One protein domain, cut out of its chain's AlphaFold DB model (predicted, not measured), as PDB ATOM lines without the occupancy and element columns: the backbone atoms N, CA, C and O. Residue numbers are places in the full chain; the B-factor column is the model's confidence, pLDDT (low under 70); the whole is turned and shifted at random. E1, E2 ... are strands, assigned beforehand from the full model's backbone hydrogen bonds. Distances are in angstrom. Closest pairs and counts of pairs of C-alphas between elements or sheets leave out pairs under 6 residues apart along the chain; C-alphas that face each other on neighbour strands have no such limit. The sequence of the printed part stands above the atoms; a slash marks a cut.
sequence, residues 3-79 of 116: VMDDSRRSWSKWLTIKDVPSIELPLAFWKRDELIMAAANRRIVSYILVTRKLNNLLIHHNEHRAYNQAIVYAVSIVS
ATOM      1  N   VAL A   3      25.159  -7.264  11.127       73.31
ATOM      2  CA  VAL A   3      25.092  -7.494   9.683       73.31
ATOM      3  C   VAL A   3      24.263  -6.364   9.093       73.31
ATOM      4  O   VAL A   3      23.230  -6.002   9.660       73.31
ATOM      5  N   MET A   4      24.741  -5.773   8.001       78.56
ATOM      6  CA  MET A   4      23.968  -4.784   7.265       78.56
ATOM      7  C   MET A   4      22.879  -5.513   6.478       78.56
ATOM      8  O   MET A   4      23.165  -6.436   5.723       78.56
ATOM      9  N   ASP A   5      21.630  -5.129   6.705       78.94
ATOM     10  CA  ASP A   5      20.507  -5.544   5.879       78.94
ATOM     11  C   ASP A   5      20.455  -4.629   4.651       78.94
ATOM     12  O   ASP A   5      20.089  -3.456   4.769       78.94
ATOM     13  N   ASP A   6      20.819  -5.157   3.482       76.94
ATOM     14  CA  ASP A   6      20.842  -4.407   2.219       76.94
ATOM     15  C   ASP A   6      19.456  -3.890   1.809       76.94
ATOM     16  O   ASP A   6      19.348  -2.839   1.175       76.94
ATOM     17  N   SER A   7      18.382  -4.584   2.204       82.44
ATOM     18  CA  SER A   7      17.013  -4.183   1.865       82.44
ATOM     19  C   SER A   7      16.538  -2.995   2.699       82.44
ATOM     20  O   SER A   7      15.815  -2.128   2.208       82.44
ATOM     21  N   ARG A   8      16.975  -2.926   3.961       82.56
ATOM     22  CA  ARG A   8      16.557  -1.895   4.922       82.56
ATOM     23  C   ARG A   8      17.629  -0.846   5.195       82.56
ATOM     24  O   ARG A   8      17.385   0.052   5.997       82.56
ATOM     25  N   ARG A   9      18.816  -0.979   4.588       84.88
ATOM     26  CA  ARG A   9      20.025  -0.180   4.869       84.88
ATOM     27  C   ARG A   9      20.267   0.026   6.370       84.88
ATOM     28  O   ARG A   9      20.683   1.098   6.802       84.88
ATOM     29  N   SER A  10      19.967  -0.989   7.177       86.12
ATOM     30  CA  SER A  10      20.031  -0.911   8.637       86.12
ATOM     31  C   SER A  10      20.867  -2.048   9.205       86.12
ATOM     32  O   SER A  10      20.983  -3.124   8.619       86.12
ATOM     33  N   TRP A  11      21.494  -1.797  10.349       83.56
ATOM     34  CA  TRP A  11      22.292  -2.801  11.037       83.56
ATOM     35  C   TRP A  11      21.387  -3.695  11.881       83.56
ATOM     36  O   TRP A  11      20.727  -3.230  12.806       83.56
ATOM     37  N   SER A  12      21.401  -4.995  11.602       78.88
ATOM     38  CA  SER A  12      20.705  -6.003  12.397       78.88
ATOM     39  C   SER A  12      21.695  -6.746  13.291       78.88
ATOM     40  O   SER A  12      22.737  -7.229  12.835       78.88
ATOM     41  N   LYS A  13      21.376  -6.870  14.583       80.31
ATOM     42  CA  LYS A  13      22.186  -7.646  15.530       80.31
ATOM     43  C   LYS A  13      21.838  -9.126  15.394       80.31
ATOM     44  O   LYS A  13      20.757  -9.543  15.787       80.31
ATOM     45  N   TRP A  14      22.758  -9.913  14.843       71.44
ATOM     46  CA  TRP A  14      22.520 -11.336  14.561       71.44
ATOM     47  C   TRP A  14      23.054 -12.276  15.640       71.44
ATOM     48  O   TRP A  14      22.479 -13.333  15.877       71.44
ATOM     49  N   LEU A  15      24.156 -11.909  16.295       71.69
ATOM     50  CA  LEU A  15      24.801 -12.768  17.290       71.69
ATOM     51  C   LEU A  15      25.457 -11.928  18.381       71.69
ATOM     52  O   LEU A  15      26.224 -11.006  18.073       71.69
ATOM     53  N   THR A  16      25.223 -12.266  19.646       70.75
ATOM     54  CA  THR A  16      26.069 -11.807  20.751       70.75
ATOM     55  C   THR A  16      26.998 -12.952  21.127       70.75
ATOM     56  O   THR A  16      26.541 -14.066  21.335       70.75
ATOM     57  N   ILE A  17      28.305 -12.695  21.230       63.78
ATOM     58  CA  ILE A  17      29.289 -13.735  21.594       63.78
ATOM     59  C   ILE A  17      28.944 -14.369  22.955       63.78
ATOM     60  O   ILE A  17      29.167 -15.552  23.154       63.78
ATOM     61  N   LYS A  18      28.300 -13.607  23.850       63.47
ATOM     62  CA  LYS A  18      27.789 -14.087  25.142       63.47
ATOM     63  C   LYS A  18      26.801 -15.260  25.021       63.47
ATOM     64  O   LYS A  18      26.717 -16.060  25.944       63.47
ATOM     65  N   ASP A  19      26.089 -15.368  23.902       66.56
ATOM     66  CA  ASP A  19      25.066 -16.397  23.684       66.56
ATOM     67  C   ASP A  19      25.680 -17.740  23.241       66.56
ATOM     68  O   ASP A  19      24.991 -18.758  23.218       66.56
ATOM     69  N   VAL A  20      26.975 -17.759  22.897       67.31
ATOM     70  CA  VAL A  20      27.723 -18.973  22.551       67.31
ATOM     71  C   VAL A  20      28.763 -19.210  23.649       67.31
ATOM     72  O   VAL A  20      29.826 -18.583  23.634       67.31
ATOM     73  N   PRO A  21      28.468 -20.069  24.642       65.06
ATOM     74  CA  PRO A  21      29.375 -20.287  25.755       65.06
ATOM     75  C   PRO A  21      30.729 -20.795  25.255       65.06
ATOM     76  O   PRO A  21      30.810 -21.621  24.343       65.06
ATOM     77  N   SER A  22      31.792 -20.295  25.885       75.69
ATOM     78  CA  SER A  22      33.172 -20.727  25.648       75.69
ATOM     79  C   SER A  22      33.782 -20.295  24.308       75.69
ATOM     80  O   SER A  22      34.684 -20.973  23.825       75.69
ATOM     81  N   ILE A  23      33.349 -19.173  23.718       79.25
ATOM     82  CA  ILE A  23      34.026 -18.539  22.570       79.25
ATOM     83  C   ILE A  23      34.935 -17.400  23.037       79.25
ATOM     84  O   ILE A  23      34.488 -16.492  23.731       79.25
ATOM     85  N   GLU A  24      36.200 -17.431  22.615       77.69
ATOM     86  CA  GLU A  24      37.157 -16.343  22.848       77.69
ATOM     87  C   GLU A  24      37.081 -15.287  21.749       77.69
ATOM     88  O   GLU A  24      36.995 -14.094  22.040       77.69
ATOM     89  N   LEU A  25      37.115 -15.707  20.477       79.38
ATOM     90  CA  LEU A  25      37.066 -14.767  19.361       79.38
ATOM     91  C   LEU A  25      36.484 -15.355  18.065       79.38
ATOM     92  O   LEU A  25      36.746 -16.513  17.730       79.38
ATOM     93  N   PRO A  26      35.756 -14.549  17.274       83.06
ATOM     94  CA  PRO A  26      35.476 -14.875  15.883       83.06
ATOM     95  C   PRO A  26      36.746 -14.742  15.029       83.06
ATOM     96  O   PRO A  26      37.555 -13.841  15.247       83.06
ATOM     97  N   LEU A  27      36.916 -15.633  14.049       84.38
ATOM     98  CA  LEU A  27      38.099 -15.688  13.184       84.38
ATOM     99  C   LEU A  27      37.795 -15.244  11.755       84.38
ATOM    100  O   LEU A  27      38.465 -14.356  11.237       84.38
ATOM    101  N   ALA A  28      36.809 -15.867  11.109       85.69
ATOM    102  CA  ALA A  28      36.456 -15.573   9.725       85.69
ATOM    103  C   ALA A  28      35.052 -16.071   9.396       85.69
ATOM    104  O   ALA A  28      34.587 -17.058   9.964       85.69
ATOM    105  N   PHE A  29      34.413 -15.430   8.424       84.56
ATOM    106  CA  PHE A  29      33.285 -16.039   7.734       84.56
ATOM    107  C   PHE A  29      33.783 -17.119   6.780       84.56
ATOM    108  O   PHE A  29      34.774 -16.941   6.070       84.56
ATOM    109  N   TRP A  30      33.068 -18.233   6.763       84.31
ATOM    110  CA  TRP A  30      33.225 -19.317   5.818       84.31
ATOM    111  C   TRP A  30      31.895 -19.512   5.097       84.31
ATOM    112  O   TRP A  30      30.841 -19.568   5.723       84.31
ATOM    113  N   LYS A  31      31.917 -19.582   3.763       80.69
ATOM    114  CA  LYS A  31      30.681 -19.567   2.955       80.69
ATOM    115  C   LYS A  31      29.765 -18.389   3.367       80.69
ATOM    116  O   LYS A  31      30.250 -17.361   3.833       80.69
ATOM    117  N   ARG A  32      28.453 -18.489   3.123       78.94
ATOM    118  CA  ARG A  32      27.485 -17.414   3.417       78.94
ATOM    119  C   ARG A  32      27.038 -17.380   4.875       78.94
ATOM    120  O   ARG A  32      26.722 -16.312   5.385       78.94
ATOM    121  N   ASP A  33      26.959 -18.536   5.513       84.94
ATOM    122  CA  ASP A  33      26.219 -18.730   6.755       84.94
ATOM    123  C   ASP A  33      27.026 -19.445   7.841       84.94
ATOM    124  O   ASP A  33      26.478 -19.757   8.894       84.94
ATOM    125  N   GLU A  34      28.319 -19.683   7.626       89.00
ATOM    126  CA  GLU A  34      29.184 -20.362   8.584       89.00
ATOM    127  C   GLU A  34      30.224 -19.381   9.143       89.00
ATOM    128  O   GLU A  34      30.886 -18.636   8.421       89.00
ATOM    129  N   LEU A  35      30.361 -19.335  10.465       88.06
ATOM    130  CA  LEU A  35      31.318 -18.485  11.164       88.06
ATOM    131  C   LEU A  35      32.354 -19.362  11.858       88.06
ATOM    132  O   LEU A  35      32.024 -20.164  12.730       88.06
ATOM    133  N   ILE A  36      33.618 -19.189  11.494       88.81
ATOM    134  CA  ILE A  36      34.746 -19.866  12.123       88.81
ATOM    135  C   ILE A  36      35.166 -19.065  13.348       88.81
ATOM    136  O   ILE A  36      35.358 -17.848  13.272       88.81
ATOM    137  N   MET A  37      35.321 -19.739  14.482       86.94
ATOM    138  CA  MET A  37      35.632 -19.112  15.766       86.94
ATOM    139  C   MET A  37      36.668 -19.927  16.541       86.94
ATOM    140  O   MET A  37      36.805 -21.136  16.351       86.94
ATOM    141  N   ALA A  38      37.387 -19.251  17.434       84.38
ATOM    142  CA  ALA A  38      38.226 -19.874  18.444       84.38
ATOM    143  C   ALA A  38      37.446 -19.982  19.758       84.38
ATOM    144  O   ALA A  38      36.949 -18.982  20.285       84.38
ATOM    145  N   ALA A  39      37.353 -21.198  20.280       82.19
ATOM    146  CA  ALA A  39      36.814 -21.468  21.600       82.19
ATOM    147  C   ALA A  39      37.879 -21.256  22.693       82.19
ATOM    148  O   ALA A  39      39.075 -21.327  22.423       82.19
ATOM    149  N   ALA A  40      37.446 -21.061  23.940       79.88
ATOM    150  CA  ALA A  40      38.301 -20.866  25.117       79.88
ATOM    151  C   ALA A  40      39.207 -22.064  25.427       79.88
ATOM    152  O   ALA A  40      40.302 -21.925  25.960       79.88
ATOM    153  N   ASN A  41      38.799 -23.263  25.013       78.56
ATOM    154  CA  ASN A  41      39.648 -24.455  25.043       78.56
ATOM    155  C   ASN A  41      40.629 -24.522  23.852       78.56
ATOM    156  O   ASN A  41      41.149 -25.594  23.542       78.56
ATOM    157  N   ARG A  42      40.836 -23.398  23.155       75.12
ATOM    158  CA  ARG A  42      41.686 -23.224  21.969       75.12
ATOM    159  C   ARG A  42      41.314 -24.087  20.766       75.12
ATOM    160  O   ARG A  42      42.071 -24.132  19.795       75.12
ATOM    161  N   ARG A  43      40.148 -24.737  20.777       80.62
ATOM    162  CA  ARG A  43      39.642 -25.465  19.611       80.62
ATOM    163  C   ARG A  43      39.082 -24.496  18.583       80.62
ATOM    164  O   ARG A  43      38.550 -23.439  18.925       80.62
ATOM    165  N   ILE A  44      39.176 -24.886  17.319       85.62
ATOM    166  CA  ILE A  44      38.460 -24.207  16.246       85.62
ATOM    167  C   ILE A  44      37.072 -24.826  16.135       85.62
ATOM    168  O   ILE A  44      36.918 -26.047  16.090       85.62
ATOM    169  N   VAL A  45      36.063 -23.972  16.084       86.88
ATOM    170  CA  VAL A  45      34.666 -24.373  15.931       86.88
ATOM    171  C   VAL A  45      34.040 -23.615  14.770       86.88
ATOM    172  O   VAL A  45      34.418 -22.480  14.476       86.88
ATOM    173  N   SER A  46      33.080 -24.247  14.109       90.00
ATOM    174  CA  SER A  46      32.219 -23.617  13.112       90.00
ATOM    175  C   SER A  46      30.841 -23.373  13.712       90.00
ATOM    176  O   SER A  46      30.274 -24.280  14.326       90.00
ATOM    177  N   TYR A  47      30.267 -22.200  13.485       87.62
ATOM    178  CA  TYR A  47      28.905 -21.871  13.878       87.62
ATOM    179  C   TYR A  47      28.057 -21.554  12.658       87.62
ATOM    180  O   TYR A  47      28.326 -20.593  11.943       87.62
ATOM    181  N   ILE A  48      27.031 -22.366  12.429       88.44
ATOM    182  CA  ILE A  48      26.078 -22.171  11.336       88.44
ATOM    183  C   ILE A  48      25.019 -21.176  11.810       88.44
ATOM    184  O   ILE A  48      24.266 -21.471  12.737       88.44
ATOM    185  N   LEU A  49      24.945 -20.006  11.178       83.81
ATOM    186  CA  LEU A  49      24.086 -18.885  11.570       83.81
ATOM    187  C   LEU A  49      22.594 -19.215  11.462       83.81
ATOM    188  O   LEU A  49      21.822 -18.836  12.339       83.81
ATOM    189  N   VAL A  50      22.199 -19.942  10.412       84.25
ATOM    190  CA  VAL A  50      20.791 -20.280  10.143       84.25
ATOM    191  C   VAL A  50      20.244 -21.233  11.203       84.25
ATOM    192  O   VAL A  50      19.180 -20.998  11.769       84.25
ATOM    193  N   THR A  51      20.986 -22.301  11.504       87.38
ATOM    194  CA  THR A  51      20.545 -23.351  12.436       87.38
ATOM    195  C   THR A  51      21.032 -23.131  13.865       87.38
ATOM    196  O   THR A  51      20.686 -23.910  14.749       87.38
ATOM    197  N   ARG A  52      21.882 -22.123  14.096       84.81
ATOM    198  CA  ARG A  52      22.563 -21.846  15.372       84.81
ATOM    199  C   ARG A  52      23.355 -23.037  15.919       84.81
ATOM    200  O   ARG A  52      23.516 -23.184  17.130       84.81
ATOM    201  N   LYS A  53      23.847 -23.906  15.030       86.94
ATOM    202  CA  LYS A  53      24.561 -25.131  15.406       86.94
ATOM    203  C   LYS A  53      26.056 -24.858  15.513       86.94
ATOM    204  O   LYS A  53      26.645 -24.291  14.598       86.94
ATOM    205  N   LEU A  54      26.658 -25.321  16.604       86.94
ATOM    206  CA  LEU A  54      28.102 -25.313  16.810       86.94
ATOM    207  C   LEU A  54      28.678 -26.691  16.455       86.94
ATOM    208  O   LEU A  54      28.233 -27.697  17.004       86.94
ATOM    209  N   ASN A  55      29.671 -26.742  15.569       88.25
ATOM    210  CA  ASN A  55      30.423 -27.963  15.271       88.25
ATOM    211  C   ASN A  55      31.896 -27.777  15.628       88.25
ATOM    212  O   ASN A  55      32.471 -26.706  15.428       88.25
ATOM    213  N   ASN A  56      32.519 -28.844  16.118       85.38
ATOM    214  CA  ASN A  56      33.957 -28.870  16.339       85.38
ATOM    215  C   ASN A  56      34.661 -29.143  15.013       85.38
ATOM    216  O   ASN A  56      34.392 -30.158  14.370       85.38
ATOM    217  N   LEU A  57      35.583 -28.266  14.630       83.56
ATOM    218  CA  LEU A  57      36.477 -28.539  13.518       83.56
ATOM    219  C   LEU A  57      37.675 -29.301  14.079       83.56
ATOM    220  O   LEU A  57      38.389 -28.802  14.950       83.56
ATOM    221  N   LEU A  58      37.876 -30.533  13.606       74.75
ATOM    222  CA  LEU A  58      39.008 -31.385  13.980       74.75
ATOM    223  C   LEU A  58      40.288 -30.886  13.298       74.75
ATOM    224  O   LEU A  58      40.876 -31.548  12.452       74.75
ATOM    225  N   ILE A  59      40.699 -29.671  13.644       73.31
ATOM    226  CA  ILE A  59      41.977 -29.106  13.233       73.31
ATOM    227  C   ILE A  59      42.971 -29.500  14.317       73.31
ATOM    228  O   ILE A  59      42.893 -29.011  15.445       73.31
ATOM    229  N   HIS A  60      43.875 -30.420  13.982       64.12
ATOM    230  CA  HIS A  60      44.922 -30.862  14.893       64.12
ATOM    231  C   HIS A  60      45.778 -29.661  15.301       64.12
ATOM    232  O   HIS A  60      46.426 -29.013  14.477       64.12
ATOM    233  N   HIS A  61      45.712 -29.327  16.585       59.91
ATOM    234  CA  HIS A  61      46.445 -28.218  17.163       59.91
ATOM    235  C   HIS A  61      47.815 -28.711  17.627       59.91
ATOM    236  O   HIS A  61      47.902 -29.696  18.356       59.91
ATOM    237  N   ASN A  62      48.876 -27.997  17.255       59.03
ATOM    238  CA  ASN A  62      50.158 -28.127  17.936       59.03
ATOM    239  C   ASN A  62      50.086 -27.299  19.220       59.03
ATOM    240  O   ASN A  62      49.975 -26.075  19.141       59.03
ATOM    241  N   GLU A  63      50.187 -27.968  20.369       57.03
ATOM    242  CA  GLU A  63      50.018 -27.439  21.738       57.03
ATOM    243  C   GLU A  63      50.835 -26.169  22.050       57.03
ATOM    244  O   GLU A  63      50.516 -25.410  22.965       57.03
ATOM    245  N   HIS A  64      51.856 -25.877  21.242       55.69
ATOM    246  CA  HIS A  64      52.718 -24.705  21.370       55.69
ATOM    247  C   HIS A  64      52.170 -23.401  20.768       55.69
ATOM    248  O   HIS A  64      52.820 -22.359  20.904       55.69
ATOM    249  N   ARG A  65      51.012 -23.387  20.089       57.09
ATOM    250  CA  ARG A  65      50.503 -22.142  19.488       57.09
ATOM    251  C   ARG A  65      49.651 -21.359  20.486       57.09
ATOM    252  O   ARG A  65      48.545 -21.751  20.833       57.09
ATOM    253  N   ALA A  66      50.155 -20.197  20.897       60.12
ATOM    254  CA  ALA A  66      49.486 -19.329  21.867       60.12
ATOM    255  C   ALA A  66      48.131 -18.765  21.389       60.12
ATOM    256  O   ALA A  66      47.364 -18.281  22.215       60.12
ATOM    257  N   TYR A  67      47.837 -18.784  20.082       65.81
ATOM    258  CA  TYR A  67      46.613 -18.207  19.525       65.81
ATOM    259  C   TYR A  67      46.242 -18.794  18.156       65.81
ATOM    260  O   TYR A  67      47.102 -19.158  17.347       65.81
ATOM    261  N   ASN A  68      44.938 -18.819  17.880       71.38
ATOM    262  CA  ASN A  68      44.361 -19.191  16.591       71.38
ATOM    263  C   ASN A  68      44.149 -17.948  15.713       71.38
ATOM    264  O   ASN A  68      43.718 -16.905  16.202       71.38
ATOM    265  N   GLN A  69      44.457 -18.047  14.418       71.25
ATOM    266  CA  GLN A  69      44.230 -16.984  13.433       71.25
ATOM    267  C   GLN A  69      43.751 -17.596  12.117       71.25
ATOM    268  O   GLN A  69      44.282 -18.622  11.693       71.25
ATOM    269  N   ALA A  70      42.781 -16.953  11.468       72.88
ATOM    270  CA  ALA A  70      42.410 -17.263  10.093       72.88
ATOM    271  C   ALA A  70      43.245 -16.403   9.135       72.88
ATOM    272  O   ALA A  70      43.285 -15.182   9.270       72.88
ATOM    273  N   ILE A  71      43.910 -17.044   8.174       74.50
ATOM    274  CA  ILE A  71      44.662 -16.371   7.112       74.50
ATOM    275  C   ILE A  71      43.896 -16.604   5.813       74.50
ATOM    276  O   ILE A  71      43.766 -17.742   5.367       74.50
ATOM    277  N   VAL A  72      43.367 -15.532   5.223       66.00
ATOM    278  CA  VAL A  72      42.686 -15.603   3.926       66.00
ATOM    279  C   VAL A  72      43.749 -15.646   2.833       66.00
ATOM    280  O   VAL A  72      44.481 -14.678   2.639       66.00
ATOM    281  N   TYR A  73      43.847 -16.774   2.129       63.06
ATOM    282  CA  TYR A  73      44.720 -16.920   0.968       63.06
ATOM    283  C   TYR A  73      43.894 -16.772  -0.311       63.06
ATOM    284  O   TYR A  73      43.068 -17.628  -0.622       63.06
ATOM    285  N   ALA A  74      44.100 -15.683  -1.050       60.53
ATOM    286  CA  ALA A  74      43.528 -15.512  -2.381       60.53
ATOM    287  C   ALA A  74      44.547 -16.001  -3.418       60.53
ATOM    288  O   ALA A  74      45.587 -15.373  -3.614       60.53
ATOM    289  N   VAL A  75      44.258 -17.128  -4.077       54.72
ATOM    290  CA  VAL A  75      45.018 -17.552  -5.260       54.72
ATOM    291  C   VAL A  75      44.794 -16.499  -6.340       54.72
ATOM    292  O   VAL A  75      43.659 -16.232  -6.736       54.72
ATOM    293  N   SER A  76      45.875 -15.885  -6.809       57.44
ATOM    294  CA  SER A  76      45.805 -14.946  -7.919       57.44
ATOM    295  C   SER A  76      45.474 -15.700  -9.210       57.44
ATOM    296  O   SER A  76      46.237 -16.558  -9.643       57.44
ATOM    297  N   ILE A  77      44.330 -15.385  -9.820       57.84
ATOM    298  CA  ILE A  77      43.873 -15.941 -11.109       57.84
ATOM    299  C   ILE A  77      44.635 -15.379 -12.317       57.84
ATOM    300  O   ILE A  77      44.488 -15.894 -13.425       57.84
ATOM    301  N   VAL A  78      45.468 -14.345 -12.142       53.72
ATOM    302  CA  VAL A  78      46.368 -13.914 -13.217       53.72
ATOM    303  C   VAL A  78      47.516 -14.911 -13.352       53.72
ATOM    304  O   VAL A  78      48.335 -15.074 -12.450       53.72
ATOM    305  N   SER A  79      47.576 -15.566 -14.514       51.38
ATOM    306  CA  SER A  79      48.741 -16.335 -14.948       51.38
ATOM    307  C   SER A  79      49.978 -15.442 -14.869       51.38
ATOM    308  O   SER A  79      50.049 -14.402 -15.528       51.38
TER     309      SER A  79
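AT A GLANCE: This is residues 3 to 79 of the 116 residues of the protein "F-box/kelch-repeat protein" of Pyrus ussuriensis x Pyrus communis (UniProt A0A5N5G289). Little of this is regular: a strongly twisted sheet, E3-E4-E5-E6, has a small hairpin, E1 and E2, apart from it, and a long tail whose residues 73 to 79 stick out. The 77 printed residues include six named strands, E1 to E6, holding 30 residues: all strand. The whole is loose, radius of gyration of the C-alphas 14.9 A, spanning 46 by 45 by 20 A.

IN THESE COORDINATES: Find C-alpha 3 at (25.092, -7.494, 9.683), where E1, residues 3 to 5, begins; E2 is residues 10 to 13. E3, residues 23 to 30, measures 16.8 A and bends by 58 degrees at residue 27. E4, residues 34 to 39, measures 15.1 A; E5, residues 44 to 48, 13.5 A. E6, residues 53 to 56, ends at C-alpha 56, (33.957, -28.870, 16.339).

HOW THE PARTS SIT: Hairpin E1 and E2 has N 5 and O 10 within hydrogen-bond range, 2.8 A. E3 to E6 form a meander, each strand the antiparallel neighbour of the one before: see N 27 and O 36, 2.8 A; N 37 and O 45, 2.9 A; N 46 and O 55, 2.9 A.

THE WHOLE: The printed part has no cut and no long link between strands. Confidence is under 70 at residues 17 to 21, 60 to 67 and 72 to 79.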